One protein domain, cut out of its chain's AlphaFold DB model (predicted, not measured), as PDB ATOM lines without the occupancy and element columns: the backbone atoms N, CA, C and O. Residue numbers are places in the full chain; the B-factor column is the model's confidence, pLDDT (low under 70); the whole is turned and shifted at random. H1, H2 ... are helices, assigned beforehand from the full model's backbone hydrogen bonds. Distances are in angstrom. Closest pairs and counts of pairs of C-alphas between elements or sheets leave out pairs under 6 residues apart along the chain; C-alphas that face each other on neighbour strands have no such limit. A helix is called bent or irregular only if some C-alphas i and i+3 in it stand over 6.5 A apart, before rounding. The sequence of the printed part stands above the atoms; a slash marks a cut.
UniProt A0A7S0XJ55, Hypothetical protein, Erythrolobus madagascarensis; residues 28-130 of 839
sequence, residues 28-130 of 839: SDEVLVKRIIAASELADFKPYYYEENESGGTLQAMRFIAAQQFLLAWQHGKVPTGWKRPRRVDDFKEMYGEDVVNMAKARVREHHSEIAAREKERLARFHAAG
ATOM      1  N   SER A  28     -11.295 -63.438 -12.469       83.75
ATOM      2  CA  SER A  28     -10.371 -64.033 -13.433       83.75
ATOM      3  C   SER A  28      -9.522 -62.955 -14.095       83.75
ATOM      4  O   SER A  28      -9.965 -61.813 -14.254       83.75
ATOM      5  N   ASP A  29      -8.317 -63.327 -14.515       81.94
ATOM      6  CA  ASP A  29      -7.372 -62.386 -15.113       81.94
ATOM      7  C   ASP A  29      -7.954 -61.745 -16.379       81.94
ATOM      8  O   ASP A  29      -7.763 -60.558 -16.598       81.94
ATOM      9  N   GLU A  30      -8.818 -62.451 -17.118       82.19
ATOM     10  CA  GLU A  30      -9.663 -61.869 -18.170       82.19
ATOM     11  C   GLU A  30     -10.496 -60.660 -17.721       82.19
ATOM     12  O   GLU A  30     -10.638 -59.699 -18.469       82.19
ATOM     13  N   VAL A  31     -11.116 -60.708 -16.539       86.12
ATOM     14  CA  VAL A  31     -11.961 -59.621 -16.021       86.12
ATOM     15  C   VAL A  31     -11.096 -58.483 -15.478       86.12
ATOM     16  O   VAL A  31     -11.517 -57.327 -15.533       86.12
ATOM     17  N   LEU A  32      -9.878 -58.769 -15.011       84.69
ATOM     18  CA  LEU A  32      -8.884 -57.738 -14.704       84.69
ATOM     19  C   LEU A  32      -8.375 -57.069 -15.990       84.69
ATOM     20  O   LEU A  32      -8.434 -55.849 -16.087       84.69
ATOM     21  N   VAL A  33      -8.009 -57.845 -17.014       84.31
ATOM     22  CA  VAL A  33      -7.657 -57.379 -18.365       84.31
ATOM     23  C   VAL A  33      -8.778 -56.520 -18.952       84.31
ATOM     24  O   VAL A  33      -8.536 -55.363 -19.278       84.31
ATOM     25  N   LYS A  34     -10.026 -57.008 -18.993       84.00
ATOM     26  CA  LYS A  34     -11.194 -56.250 -19.483       84.00
ATOM     27  C   LYS A  34     -11.419 -54.946 -18.698       84.00
ATOM     28  O   LYS A  34     -11.849 -53.960 -19.283       84.00
ATOM     29  N   ARG A  35     -11.087 -54.896 -17.398       82.94
ATOM     30  CA  ARG A  35     -11.128 -53.659 -16.587       82.94
ATOM     31  C   ARG A  35      -9.967 -52.706 -16.867       82.94
ATOM     32  O   ARG A  35     -10.199 -51.504 -16.851       82.94
ATOM     33  N   ILE A  36      -8.756 -53.211 -17.100       80.81
ATOM     34  CA  ILE A  36      -7.592 -52.400 -17.486       80.81
ATOM     35  C   ILE A  36      -7.847 -51.778 -18.859       80.81
ATOM     36  O   ILE A  36      -7.779 -50.561 -18.980       80.81
ATOM     37  N   ILE A  37      -8.235 -52.600 -19.841       78.75
ATOM     38  CA  ILE A  37      -8.587 -52.183 -21.205       78.75
ATOM     39  C   ILE A  37      -9.685 -51.122 -21.165       78.75
ATOM     40  O   ILE A  37      -9.469 -50.018 -21.651       78.75
ATOM     41  N   ALA A  38     -10.807 -51.385 -20.484       77.38
ATOM     42  CA  ALA A  38     -11.861 -50.386 -20.334       77.38
ATOM     43  C   ALA A  38     -11.366 -49.108 -19.629       77.38
ATOM     44  O   ALA A  38     -11.784 -48.018 -19.992       77.38
ATOM     45  N   ALA A  39     -10.468 -49.196 -18.642       71.81
ATOM     46  CA  ALA A  39      -9.939 -48.023 -17.943       71.81
ATOM     47  C   ALA A  39      -8.906 -47.212 -18.753       71.81
ATOM     48  O   ALA A  39      -8.702 -46.039 -18.428       71.81
ATOM     49  N   SER A  40      -8.284 -47.794 -19.786       69.00
ATOM     50  CA  SER A  40      -7.520 -47.058 -20.802       69.00
ATOM     51  C   SER A  40      -8.425 -46.523 -21.921       69.00
ATOM     52  O   SER A  40      -8.416 -45.323 -22.170       69.00
ATOM     53  N   GLU A  41      -9.277 -47.360 -22.521       65.12
ATOM     54  CA  GLU A  41     -10.124 -47.011 -23.677       65.12
ATOM     55  C   GLU A  41     -11.259 -46.026 -23.322       65.12
ATOM     56  O   GLU A  41     -11.652 -45.210 -24.156       65.12
ATOM     57  N   LEU A  42     -11.761 -45.996 -22.072       49.03
ATOM     58  CA  LEU A  42     -12.715 -44.952 -21.648       49.03
ATOM     59  C   LEU A  42     -12.131 -43.533 -21.749       49.03
ATOM     60  O   LEU A  42     -12.905 -42.576 -21.767       49.03
ATOM     61  N   ALA A  43     -10.804 -43.382 -21.782       49.06
ATOM     62  CA  ALA A  43     -10.161 -42.083 -21.932       49.06
ATOM     63  C   ALA A  43     -10.195 -41.575 -23.385       49.06
ATOM     64  O   ALA A  43     -10.321 -40.368 -23.590       49.06
ATOM     65  N   ASP A  44     -10.171 -42.481 -24.366       45.38
ATOM     66  CA  ASP A  44     -10.416 -42.149 -25.775       45.38
ATOM     67  C   ASP A  44     -11.910 -41.867 -26.019       45.38
ATOM     68  O   ASP A  44     -12.268 -41.004 -26.819       45.38
ATOM     69  N   PHE A  45     -12.798 -42.529 -25.262       41.56
ATOM     70  CA  PHE A  45     -14.252 -42.400 -25.411       41.56
ATOM     71  C   PHE A  45     -14.941 -41.284 -24.597       41.56
ATOM     72  O   PHE A  45     -16.082 -40.951 -24.914       41.56
ATOM     73  N   LYS A  46     -14.323 -40.671 -23.573       36.81
ATOM     74  CA  LYS A  46     -14.819 -39.415 -22.955       36.81
ATOM     75  C   LYS A  46     -13.675 -38.542 -22.420       36.81
ATOM     76  O   LYS A  46     -12.905 -38.980 -21.569       36.81
ATOM     77  N   PRO A  47     -13.675 -37.242 -22.773       40.69
ATOM     78  CA  PRO A  47     -14.500 -36.319 -21.972       40.69
ATOM     79  C   PRO A  47     -15.910 -36.043 -22.507       40.69
ATOM     80  O   PRO A  47     -16.796 -35.712 -21.719       40.69
ATOM     81  N   TYR A  48     -16.144 -36.224 -23.808       41.53
ATOM     82  CA  TYR A  48     -17.429 -35.954 -24.457       41.53
ATOM     83  C   TYR A  48     -17.838 -37.137 -25.335       41.53
ATOM     84  O   TYR A  48     -17.088 -37.521 -26.226       41.53
ATOM     85  N   TYR A  49     -19.040 -37.683 -25.116       37.06
ATOM     86  CA  TYR A  49     -19.720 -38.410 -26.191       37.06
ATOM     87  C   TYR A  49     -20.272 -37.355 -27.145       37.06
ATOM     88  O   TYR A  49     -21.122 -36.561 -26.744       37.06
ATOM     89  N   TYR A  50     -19.799 -37.384 -28.383       43.50
ATOM     90  CA  TYR A  50     -20.517 -36.856 -29.533       43.50
ATOM     91  C   TYR A  50     -20.885 -38.072 -30.377       43.50
ATOM     92  O   TYR A  50     -20.020 -38.898 -30.664       43.50
ATOM     93  N   GLU A  51     -22.168 -38.237 -30.682       41.03
ATOM     94  CA  GLU A  51     -22.643 -39.384 -31.455       41.03
ATOM     95  C   GLU A  51     -22.134 -39.263 -32.898       41.03
ATOM     96  O   GLU A  51     -22.229 -38.198 -33.507       41.03
ATOM     97  N   GLU A  52     -21.608 -40.351 -33.466       49.53
ATOM     98  CA  GLU A  52     -20.936 -40.351 -34.782       49.53
ATOM     99  C   GLU A  52     -21.877 -40.074 -35.976       49.53
ATOM    100  O   GLU A  52     -21.452 -40.054 -37.128       49.53
ATOM    101  N   ASN A  53     -23.152 -39.802 -35.690       49.59
ATOM    102  CA  ASN A  53     -24.194 -39.417 -36.637       49.59
ATOM    103  C   ASN A  53     -24.007 -37.988 -37.202       49.59
ATOM    104  O   ASN A  53     -24.641 -37.639 -38.201       49.59
ATOM    105  N   GLU A  54     -23.142 -37.152 -36.606       47.59
ATOM    106  CA  GLU A  54     -22.764 -35.836 -37.156       47.59
ATOM    107  C   GLU A  54     -21.854 -35.966 -38.396       47.59
ATOM    108  O   GLU A  54     -20.630 -35.813 -38.353       47.59
ATOM    109  N   SER A  55     -22.481 -36.234 -39.541       46.75
ATOM    110  CA  SER A  55     -21.816 -36.330 -40.842       46.75
ATOM    111  C   SER A  55     -21.383 -34.959 -41.393       46.75
ATOM    112  O   SER A  55     -22.117 -34.292 -42.117       46.75
ATOM    113  N   GLY A  56     -20.132 -34.578 -41.111       48.16
ATOM    114  CA  GLY A  56     -19.388 -33.577 -41.890       48.16
ATOM    115  C   GLY A  56     -18.788 -32.419 -41.086       48.16
ATOM    116  O   GLY A  56     -19.478 -31.473 -40.725       48.16
ATOM    117  N   GLY A  57     -17.464 -32.447 -40.887       53.88
ATOM    118  CA  GLY A  57     -16.639 -31.304 -40.457       53.88
ATOM    119  C   GLY A  57     -16.785 -30.844 -38.998       53.88
ATOM    120  O   GLY A  57     -15.774 -30.545 -38.359       53.88
ATOM    121  N   THR A  58     -17.999 -30.824 -38.438       59.06
ATOM    122  CA  THR A  58     -18.292 -30.347 -37.072       59.06
ATOM    123  C   THR A  58     -17.476 -31.086 -36.017       59.06
ATOM    124  O   THR A  58     -16.864 -30.449 -35.162       59.06
ATOM    125  N   LEU A  59     -17.375 -32.414 -36.122       58.25
ATOM    126  CA  LEU A  59     -16.608 -33.251 -35.199       58.25
ATOM    127  C   LEU A  59     -15.112 -32.882 -35.180       58.25
ATOM    128  O   LEU A  59     -14.497 -32.816 -34.116       58.25
ATOM    129  N   GLN A  60     -14.524 -32.595 -36.346       62.91
ATOM    130  CA  GLN A  60     -13.116 -32.206 -36.473       62.91
ATOM    131  C   GLN A  60     -12.889 -30.776 -35.960       62.91
ATOM    132  O   GLN A  60     -11.935 -30.537 -35.221       62.91
ATOM    133  N   ALA A  61     -13.810 -29.853 -36.254       59.78
ATOM    134  CA  ALA A  61     -13.797 -28.498 -35.709       59.78
ATOM    135  C   ALA A  61     -13.949 -28.485 -34.174       59.78
ATOM    136  O   ALA A  61     -13.219 -27.768 -33.493       59.78
ATOM    137  N   MET A  62     -14.827 -29.316 -33.601       56.41
ATOM    138  CA  MET A  62     -14.990 -29.440 -32.148       56.41
ATOM    139  C   MET A  62     -13.766 -30.080 -31.477       56.41
ATOM    140  O   MET A  62     -13.316 -29.572 -30.449       56.41
ATOM    141  N   ARG A  63     -13.161 -31.120 -32.076       66.81
ATOM    142  CA  ARG A  63     -11.870 -31.678 -31.622       66.81
ATOM    143  C   ARG A  63     -10.764 -30.610 -31.631       66.81
ATOM    144  O   ARG A  63     -10.029 -30.485 -30.653       66.81
ATOM    145  N   PHE A  64     -10.687 -29.794 -32.683       72.12
ATOM    146  CA  PHE A  64      -9.731 -28.687 -32.801       72.12
ATOM    147  C   PHE A  64      -9.964 -27.586 -31.750       72.12
ATOM    148  O   PHE A  64      -9.020 -27.169 -31.079       72.12
ATOM    149  N   ILE A  65     -11.214 -27.168 -31.527       70.31
ATOM    150  CA  ILE A  65     -11.580 -26.190 -30.487       70.31
ATOM    151  C   ILE A  65     -11.237 -26.721 -29.085       70.31
ATOM    152  O   ILE A  65     -10.686 -25.979 -28.271       70.31
ATOM    153  N   ALA A  66     -11.499 -27.999 -28.799       67.75
ATOM    154  CA  ALA A  66     -11.128 -28.622 -27.529       67.75
ATOM    155  C   ALA A  66      -9.600 -28.655 -27.326       67.75
ATOM    156  O   ALA A  66      -9.114 -28.316 -26.244       67.75
ATOM    157  N   ALA A  67      -8.832 -28.979 -28.373       73.00
ATOM    158  CA  ALA A  67      -7.371 -28.933 -28.345       73.00
ATOM    159  C   ALA A  67      -6.835 -27.503 -28.124       73.00
ATOM    160  O   ALA A  67      -5.946 -27.304 -27.297       73.00
ATOM    161  N   GLN A  68      -7.412 -26.489 -28.780       78.69
ATOM    162  CA  GLN A  68      -7.064 -25.083 -28.539       78.69
ATOM    163  C   GLN A  68      -7.368 -24.648 -27.099       78.69
ATOM    164  O   GLN A  68      -6.523 -24.026 -26.456       78.69
ATOM    165  N   GLN A  69      -8.538 -25.001 -26.557       68.94
ATOM    166  CA  GLN A  69      -8.893 -24.694 -25.166       68.94
ATOM    167  C   GLN A  69      -7.936 -25.366 -24.170       68.94
ATOM    168  O   GLN A  69      -7.538 -24.734 -23.189       68.94
ATOM    169  N   PHE A  70      -7.512 -26.604 -24.438       73.81
ATOM    170  CA  PHE A  70      -6.504 -27.304 -23.641       73.81
ATOM    171  C   PHE A  70      -5.129 -26.621 -23.702       73.81
ATOM    172  O   PHE A  70      -4.525 -26.377 -22.658       73.81
ATOM    173  N   LEU A  71      -4.657 -26.240 -24.894       74.56
ATOM    174  CA  LEU A  71      -3.383 -25.534 -25.072       74.56
ATOM    175  C   LEU A  71      -3.384 -24.155 -24.390       74.56
ATOM    176  O   LEU A  71      -2.414 -23.805 -23.720       74.56
ATOM    177  N   LEU A  72      -4.483 -23.400 -24.474       75.00
ATOM    178  CA  LEU A  72      -4.653 -22.127 -23.760       75.00
ATOM    179  C   LEU A  72      -4.685 -22.324 -22.234       75.00
ATOM    180  O   LEU A  72      -4.050 -21.573 -21.490       75.00
ATOM    181  N   ALA A  73      -5.375 -23.360 -21.748       69.06
ATOM    182  CA  ALA A  73      -5.385 -23.717 -20.331       69.06
ATOM    183  C   ALA A  73      -3.978 -24.094 -19.827       69.06
ATOM    184  O   ALA A  73      -3.569 -23.638 -18.756       69.06
ATOM    185  N   TRP A  74      -3.209 -24.848 -20.622       76.44
ATOM    186  CA  TRP A  74      -1.811 -25.194 -20.349       76.44
ATOM    187  C   TRP A  74      -0.916 -23.949 -20.307       76.44
ATOM    188  O   TRP A  74      -0.215 -23.741 -19.315       76.44
ATOM    189  N   GLN A  75      -0.967 -23.083 -21.327       76.56
ATOM    190  CA  GLN A  75      -0.176 -21.842 -21.390       76.56
ATOM    191  C   GLN A  75      -0.433 -20.915 -20.195       76.56
ATOM    192  O   GLN A  75       0.481 -20.248 -19.712       76.56
ATOM    193  N   HIS A  76      -1.660 -20.887 -19.672       78.31
ATOM    194  CA  HIS A  76      -2.004 -20.114 -18.479       78.31
ATOM    195  C   HIS A  76      -1.635 -20.791 -17.145       78.31
ATOM    196  O   HIS A  76      -1.969 -20.246 -16.092       78.31
ATOM    197  N   GLY A  77      -0.989 -21.963 -17.158       75.06
ATOM    198  CA  GLY A  77      -0.698 -22.753 -15.954       75.06
ATOM    199  C   GLY A  77      -1.955 -23.307 -15.268       75.06
ATOM    200  O   GLY A  77      -1.912 -23.684 -14.100       75.06
ATOM    201  N   LYS A  78      -3.085 -23.331 -15.982       71.88
ATOM    202  CA  LYS A  78      -4.423 -23.699 -15.501       71.88
ATOM    203  C   LYS A  78      -4.889 -25.012 -16.129       71.88
ATOM    204  O   LYS A  78      -6.040 -25.114 -16.551       71.88
ATOM    205  N   VAL A  79      -4.018 -26.022 -16.166       60.22
ATOM    206  CA  VAL A  79      -4.458 -27.407 -16.404       60.22
ATOM    207  C   VAL A  79      -5.554 -27.704 -15.369       60.22
ATOM    208  O   VAL A  79      -5.273 -27.597 -14.169       60.22
ATOM    209  N   PRO A  80      -6.812 -27.980 -15.767       57.09
ATOM    210  CA  PRO A  80      -7.901 -28.036 -14.801       57.09
ATOM    211  C   PRO A  80      -7.668 -29.190 -13.827       57.09
ATOM    212  O   PRO A  80      -7.400 -30.309 -14.251       57.09
ATOM    213  N   THR A  81      -7.813 -28.963 -12.521       48.44
ATOM    214  CA  THR A  81      -7.419 -29.927 -11.470       48.44
ATOM    215  C   THR A  81      -8.265 -31.212 -11.401       48.44
ATOM    216  O   THR A  81      -8.060 -32.041 -10.516       48.44
ATOM    217  N   GLY A  82      -9.190 -31.410 -12.348       52.50
ATOM    218  CA  GLY A  82      -9.883 -32.674 -12.616       52.50
ATOM    219  C   GLY A  82      -9.372 -33.455 -13.840       52.50
ATOM    220  O   GLY A  82      -9.754 -34.613 -14.000       52.50
ATOM    221  N   TRP A  83      -8.519 -32.869 -14.692       47.59
ATOM    222  CA  TRP A  83      -7.943 -33.529 -15.872       47.59
ATOM    223  C   TRP A  83      -6.857 -34.518 -15.447       47.59
ATOM    224  O   TRP A  83      -5.670 -34.203 -15.372       47.59
ATOM    225  N   LYS A  84      -7.281 -35.748 -15.159       54.75
ATOM    226  CA  LYS A  84      -6.375 -36.890 -15.046       54.75
ATOM    227  C   LYS A  84      -5.920 -37.285 -16.449       54.75
ATOM    228  O   LYS A  84      -6.746 -37.398 -17.348       54.75
ATOM    229  N   ARG A  85      -4.617 -37.531 -16.612       56.31
ATOM    230  CA  ARG A  85      -4.069 -38.202 -17.800       56.31
ATOM    231  C   ARG A  85      -4.839 -39.518 -18.035       56.31
ATOM    232  O   ARG A  85      -5.125 -40.193 -17.038       56.31
ATOM    233  N   PRO A  86      -5.114 -39.916 -19.293       61.97
ATOM    234  CA  PRO A  86      -5.405 -41.309 -19.624       61.97
ATOM    235  C   PRO A  86      -4.415 -42.229 -18.904       61.97
ATOM    236  O   PRO A  86      -3.203 -41.995 -18.977       61.97
ATOM    237  N   ARG A  87      -4.910 -43.228 -18.165       73.69
ATOM    238  CA  ARG A  87      -4.014 -44.186 -17.510       73.69
ATOM    239  C   ARG A  87      -3.435 -45.105 -18.572       73.69
ATOM    240  O   ARG A  87      -4.188 -45.785 -19.267       73.69
ATOM    241  N   ARG A  88      -2.108 -45.128 -18.695       82.06
ATOM    242  CA  ARG A  88      -1.422 -46.099 -19.553       82.06
ATOM    243  C   ARG A  88      -1.652 -47.499 -18.994       82.06
ATOM    244  O   ARG A  88      -1.789 -47.663 -17.785       82.06
ATOM    245  N   VAL A  89      -1.626 -48.514 -19.854       84.62
ATOM    246  CA  VAL A  89      -1.715 -49.926 -19.433       84.62
ATOM    247  C   VAL A  89      -0.588 -50.271 -18.434       84.62
ATOM    248  O   VAL A  89      -0.797 -51.040 -17.501       84.62
ATOM    249  N   ASP A  90       0.569 -49.608 -18.546       85.44
ATOM    250  CA  ASP A  90       1.679 -49.660 -17.582       85.44
ATOM    251  C   ASP A  90       1.352 -49.113 -16.181       85.44
ATOM    252  O   ASP A  90       1.843 -49.659 -15.194       85.44
ATOM    253  N   ASP A  91       0.478 -48.102 -16.061       84.75
ATOM    254  CA  ASP A  91       0.082 -47.497 -14.774       84.75
ATOM    255  C   ASP A  91      -0.683 -48.495 -13.873       84.75
ATOM    256  O   ASP A  91      -0.983 -48.205 -12.713       84.75
ATOM    257  N   PHE A  92      -1.024 -49.672 -14.407       88.56
ATOM    258  CA  PHE A  92      -1.693 -50.762 -13.703       88.56
ATOM    259  C   PHE A  92      -0.746 -51.863 -13.203       88.56
ATOM    260  O   PHE A  92      -1.184 -52.710 -12.421       88.56
ATOM    261  N   LYS A  93       0.546 -51.838 -13.576       90.69
ATOM    262  CA  LYS A  93       1.528 -52.888 -13.238       90.69
ATOM    263  C   LYS A  93       1.698 -53.079 -11.727       90.69
ATOM    264  O   LYS A  93       1.797 -54.209 -11.261       90.69
ATOM    265  N   GLU A  94       1.653 -51.990 -10.961       87.25
ATOM    266  CA  GLU A  94       1.731 -52.011  -9.491       87.25
ATOM    267  C   GLU A  94       0.462 -52.587  -8.824       87.25
ATOM    268  O   GLU A  94       0.533 -53.131  -7.727       87.25
ATOM    269  N   MET A  95      -0.705 -52.501  -9.478       85.88
ATOM    270  CA  MET A  95      -1.995 -52.907  -8.891       85.88
ATOM    271  C   MET A  95      -2.433 -54.329  -9.261       85.88
ATOM    272  O   MET A  95      -3.128 -54.964  -8.470       85.88
ATOM    273  N   TYR A  96      -2.082 -54.807 -10.461       87.44
ATOM    274  CA  TYR A  96      -2.556 -56.093 -10.999       87.44
ATOM    275  C   TYR A  96      -1.436 -57.052 -11.426       87.44
ATOM    276  O   TYR A  96      -1.728 -58.160 -11.866       87.44
ATOM    277  N   GLY A  97      -0.167 -56.667 -11.262       90.94
ATOM    278  CA  GLY A  97       0.981 -57.484 -11.654       90.94
ATOM    279  C   GLY A  97       1.339 -57.370 -13.137       90.94
ATOM    280  O   GLY A  97       0.610 -56.800 -13.950       90.94
ATOM    281  N   GLU A  98       2.514 -57.895 -13.482       92.56
ATOM    282  CA  GLU A  98       3.085 -57.788 -14.827       92.56
ATOM    283  C   GLU A  98       2.348 -58.661 -15.852       92.56
ATOM    284  O   GLU A  98       2.070 -58.192 -16.953       92.56
ATOM    285  N   ASP A  99       1.952 -59.881 -15.485       90.81
ATOM    286  CA  ASP A  99       1.324 -60.836 -16.407       90.81
ATOM    287  C   ASP A  99      -0.033 -60.332 -16.922       90.81
ATOM    288  O   ASP A  99      -0.276 -60.298 -18.129       90.81
ATOM    289  N   VAL A 100      -0.886 -59.834 -16.020       90.06
ATOM    290  CA  VAL A 100      -2.201 -59.255 -16.353       90.06
ATOM    291  C   VAL A 100      -2.045 -57.996 -17.220       90.06
ATOM    292  O   VAL A 100      -2.802 -57.791 -18.170       90.06
ATOM    293  N   VAL A 101      -1.030 -57.169 -16.947       89.81
ATOM    294  CA  VAL A 101      -0.694 -55.994 -17.771       89.81
ATOM    295  C   VAL A 101      -0.168 -56.393 -19.149       89.81
ATOM    296  O   VAL A 101      -0.523 -55.754 -20.138       89.81
ATOM    297  N   ASN A 102       0.618 -57.461 -19.255       92.81
ATOM    298  CA  ASN A 102       1.118 -57.960 -20.534       92.81
ATOM    299  C   ASN A 102       0.004 -58.605 -21.373       92.81
ATOM    300  O   ASN A 102      -0.064 -58.344 -22.574       92.81
ATOM    301  N   MET A 103      -0.934 -59.333 -20.756       89.62
ATOM    302  CA  MET A 103      -2.160 -59.792 -21.425       89.62
ATOM    303  C   MET A 103      -3.022 -58.617 -21.913       89.62
ATOM    304  O   MET A 103      -3.509 -58.642 -23.043       89.62
ATOM    305  N   ALA A 104      -3.168 -57.556 -21.109       86.06
ATOM    306  CA  ALA A 104      -3.883 -56.351 -21.525       86.06
ATOM    307  C   ALA A 104      -3.186 -55.641 -22.700       86.06
ATOM    308  O   ALA A 104      -3.847 -55.316 -23.683       86.06
ATOM    309  N   LYS A 105      -1.855 -55.477 -22.665       88.94
ATOM    310  CA  LYS A 105      -1.070 -54.934 -23.792       88.94
ATOM    311  C   LYS A 105      -1.231 -55.764 -25.065       88.94
ATOM    312  O   LYS A 105      -1.392 -55.189 -26.138       88.94
ATOM    313  N   ALA A 106      -1.190 -57.093 -24.958       89.94
ATOM    314  CA  ALA A 106      -1.376 -57.988 -26.097       89.94
ATOM    315  C   ALA A 106      -2.763 -57.796 -26.729       89.94
ATOM    316  O   ALA A 106      -2.852 -57.545 -27.929       89.94
ATOM    317  N   ARG A 107      -3.831 -57.803 -25.917       87.75
ATOM    318  CA  ARG A 107      -5.202 -57.630 -26.417       87.75
ATOM    319  C   ARG A 107      -5.481 -56.219 -26.955       87.75
ATOM    320  O   ARG A 107      -6.254 -56.092 -27.897       87.75
ATOM    321  N   VAL A 108      -4.836 -55.175 -26.425       83.50
ATOM    322  CA  VAL A 108      -4.914 -53.805 -26.979       83.50
ATOM    323  C   VAL A 108      -4.236 -53.719 -28.350       83.50
ATOM    324  O   VAL A 108      -4.819 -53.162 -29.275       83.50
ATOM    325  N   ARG A 109      -3.050 -54.321 -28.531       84.31
ATOM    326  CA  ARG A 109      -2.397 -54.405 -29.856       84.31
ATOM    327  C   ARG A 109      -3.265 -55.156 -30.866       84.31
ATOM    328  O   ARG A 109      -3.448 -54.687 -31.985       84.31
ATOM    329  N   GLU A 110      -3.829 -56.286 -30.449       85.19
ATOM    330  CA  GLU A 110      -4.763 -57.076 -31.254       85.19
ATOM    331  C   GLU A 110      -5.990 -56.236 -31.659       85.19
ATOM    332  O   GLU A 110      -6.305 -56.147 -32.844       85.19
ATOM    333  N   HIS A 111      -6.609 -55.521 -30.712       77.06
ATOM    334  CA  HIS A 111      -7.756 -54.644 -30.968       77.06
ATOM    335  C   HIS A 111      -7.423 -53.493 -31.934       77.06
ATOM    336  O   HIS A 111      -8.188 -53.245 -32.866       77.06
ATOM    337  N   HIS A 112      -6.262 -52.841 -31.796       77.50
ATOM    338  CA  HIS A 112      -5.810 -51.846 -32.775       77.50
ATOM    339  C   HIS A 112      -5.606 -52.454 -34.171       77.50
ATOM    340  O   HIS A 112      -5.969 -51.820 -35.160       77.50
ATOM    341  N   SER A 113      -5.097 -53.688 -34.272       81.81
ATOM    342  CA  SER A 113      -4.964 -54.374 -35.566       81.81
ATOM    343  C   SER A 113      -6.323 -54.745 -36.187       81.81
ATOM    344  O   SER A 113      -6.499 -54.586 -37.395       81.81
ATOM    345  N   GLU A 114      -7.320 -55.131 -35.375       76.50
ATOM    346  CA  GLU A 114      -8.708 -55.311 -35.832       76.50
ATOM    347  C   GLU A 114      -9.306 -53.996 -36.365       76.50
ATOM    348  O   GLU A 114      -9.970 -54.001 -37.405       76.50
ATOM    349  N   ILE A 115      -9.079 -52.871 -35.673       72.38
ATOM    350  CA  ILE A 115      -9.568 -51.546 -36.089       72.38
ATOM    351  C   ILE A 115      -8.908 -51.127 -37.404       72.38
ATOM    352  O   ILE A 115      -9.623 -50.850 -38.365       72.38
ATOM    353  N   ALA A 116      -7.576 -51.171 -37.494       75.00
ATOM    354  CA  ALA A 116      -6.844 -50.798 -38.705       75.00
ATOM    355  C   ALA A 116      -7.242 -51.656 -39.922       75.00
ATOM    356  O   ALA A 116      -7.357 -51.142 -41.037       75.00
ATOM    357  N   ALA A 117      -7.525 -52.949 -39.724       82.25
ATOM    358  CA  ALA A 117      -8.055 -53.817 -40.775       82.25
ATOM    359  C   ALA A 117      -9.464 -53.390 -41.236       82.25
ATOM    360  O   ALA A 117      -9.714 -53.318 -42.442       82.25
ATOM    361  N   ARG A 118     -10.372 -53.053 -40.306       79.62
ATOM    362  CA  ARG A 118     -11.725 -52.551 -40.626       79.62
ATOM    363  C   ARG A 118     -11.698 -51.174 -41.288       79.62
ATOM    364  O   ARG A 118     -12.491 -50.931 -42.195       79.62
ATOM    365  N   GLU A 119     -10.799 -50.284 -40.879       73.19
ATOM    366  CA  GLU A 119     -10.615 -48.974 -41.515       73.19
ATOM    367  C   GLU A 119     -10.054 -49.119 -42.931       73.19
ATOM    368  O   GLU A 119     -10.604 -48.531 -43.861       73.19
ATOM    369  N   LYS A 120      -9.052 -49.986 -43.134       83.88
ATOM    370  CA  LYS A 120      -8.534 -50.323 -44.467       83.88
ATOM    371  C   LYS A 120      -9.613 -50.924 -45.373       83.88
ATOM    372  O   LYS A 120      -9.688 -50.562 -46.545       83.88
ATOM    373  N   GLU A 121     -10.482 -51.790 -44.847       81.75
ATOM    374  CA  GLU A 121     -11.621 -52.317 -45.607       81.75
ATOM    375  C   GLU A 121     -12.660 -51.225 -45.923       81.75
ATOM    376  O   GLU A 121     -13.124 -51.120 -47.060       81.75
ATOM    377  N   ARG A 122     -13.006 -50.374 -44.948       79.56
ATOM    378  CA  ARG A 122     -13.921 -49.235 -45.129       79.56
ATOM    379  C   ARG A 122     -13.409 -48.269 -46.198       79.56
ATOM    380  O   ARG A 122     -14.199 -47.833 -47.033       79.56
ATOM    381  N   LEU A 123     -12.114 -47.965 -46.195       73.44
ATOM    382  CA  LEU A 123     -11.471 -47.127 -47.203       73.44
ATOM    383  C   LEU A 123     -11.466 -47.812 -48.569       73.44
ATOM    384  O   LEU A 123     -11.918 -47.206 -49.532       73.44
ATOM    385  N   ALA A 124     -11.080 -49.087 -48.667       82.06
ATOM    386  CA  ALA A 124     -11.141 -49.829 -49.931       82.06
ATOM    387  C   ALA A 124     -12.560 -49.838 -50.538       82.06
ATOM    388  O   ALA A 124     -12.725 -49.613 -51.737       82.06
ATOM    389  N   ARG A 125     -13.599 -50.010 -49.706       75.00
ATOM    390  CA  ARG A 125     -15.011 -49.885 -50.112       75.00
ATOM    391  C   ARG A 125     -15.368 -48.456 -50.555       75.00
ATOM    392  O   ARG A 125     -16.105 -48.299 -51.524       75.00
ATOM    393  N   PHE A 126     -14.845 -47.426 -49.886       73.06
ATOM    394  CA  PHE A 126     -15.057 -46.019 -50.250       73.06
ATOM    395  C   PHE A 126     -14.383 -45.650 -51.582       73.06
ATOM    396  O   PHE A 126     -15.041 -45.084 -52.451       73.06
ATOM    397  N   HIS A 127     -13.123 -46.042 -51.797       73.06
ATOM    398  CA  HIS A 127     -12.424 -45.851 -53.074       73.06
ATOM    399  C   HIS A 127     -13.117 -46.609 -54.219       73.06
ATOM    400  O   HIS A 127     -13.294 -46.048 -55.298       73.06
ATOM    401  N   ALA A 128     -13.594 -47.838 -53.982       74.88
ATOM    402  CA  ALA A 128     -14.376 -48.586 -54.969       74.88
ATOM    403  C   ALA A 128     -15.708 -47.891 -55.324       74.88
ATOM    404  O   ALA A 128     -16.076 -47.832 -56.497       74.88
ATOM    405  N   ALA A 129     -16.408 -47.318 -54.337       72.81
ATOM    406  CA  ALA A 129     -17.624 -46.538 -54.568       72.81
ATOM    407  C   ALA A 129     -17.347 -45.215 -55.311       72.81
ATOM    408  O   ALA A 129     -18.111 -44.842 -56.198       72.81
ATOM    409  N   GLY A 130     -16.237 -44.537 -54.995       66.81
ATOM    410  CA  GLY A 130     -15.785 -43.335 -55.700       66.81
ATOM    411  C   GLY A 130     -15.452 -43.609 -57.168       66.81
ATOM    412  O   GLY A 130     -15.934 -42.897 -58.047       66.81
TER     413      GLY A 130
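This is residues 28 to 130 of the 839 residues of the protein "Hypothetical protein" of Erythrolobus madagascarensis (UniProt A0A7S0XJ55). One long helix, H4, has H1 and the short H3 packed near its first end, while its residues 109 to 130 stick out free. H2 sits away from this corner and touches no helix; two long links join it to H1 and H3, leaving an open frame with few contacts. The printed part has 103 residues with four named helices, H1, H2, H3 and H4 in chain order, and no named strand: all helix. The whole is loose, with a radius of gyration of the C-alphas of 17.7 A, and flat, spanning 46 by 46 by 20 A.

H4, residues 98 to 130, is 47.3 A long, from C-alpha 98 at (3.085, -57.788, -14.827) to C-alpha 130 at (-15.785, -43.335, -55.700). H3 is residues 89 to 96, 10.5 A. It is irregular: C-alphas 91 and 94 are 7.1 A apart. H1, residues 29 to 45, is 23.5 A long, begins at C-alpha 29 at (-7.372, -62.386, -15.113) and has a kink of 26 degrees near residue 39. H2, residues 58 to 75, is 25.4 A long.

H4 touches H1 with its residues 100 to 108 alone; the closest C-alphas, of Val 33 and Ala 104, are 5.0 A apart. They run the same way at a steep tilt of 49 degrees. H3 and H4 form a helical hairpin, at a shallow tilt of 30 degrees, opposite ways; H4 touches H3 with residues 101 to 105 alone, the closest C-alphas being Lys 93 and Val 101, 5.9 A. H1 touches H3, closest at the C-alphas of Ser 40 and Val 89, 6.6 A, at a steep tilt of 38 degrees, opposite ways. The packing is mostly crossed, only just: of these three pairs, 1 is at a shallow tilt. H2 is apart from H1, H3 and H4. Each O i to N i+4 pair is within hydrogen-bond range in H2 and H4; H1 has 11 of 13 and H3 has 1 of 4, with 3 of 5 O i to N i+3 pairs.

The C-alphas farthest apart, of Glu 94 and Gly 130, are 50.2 A apart. The printed part has no cut. The links H1 to H2 and H2 to H3 are long, with 12 and 13 residues; H3 to H4 is tight. Mean pLDDT of the printed part is 71.5, with 36 residues under 70, among them 40 to 63 and 79 to 86.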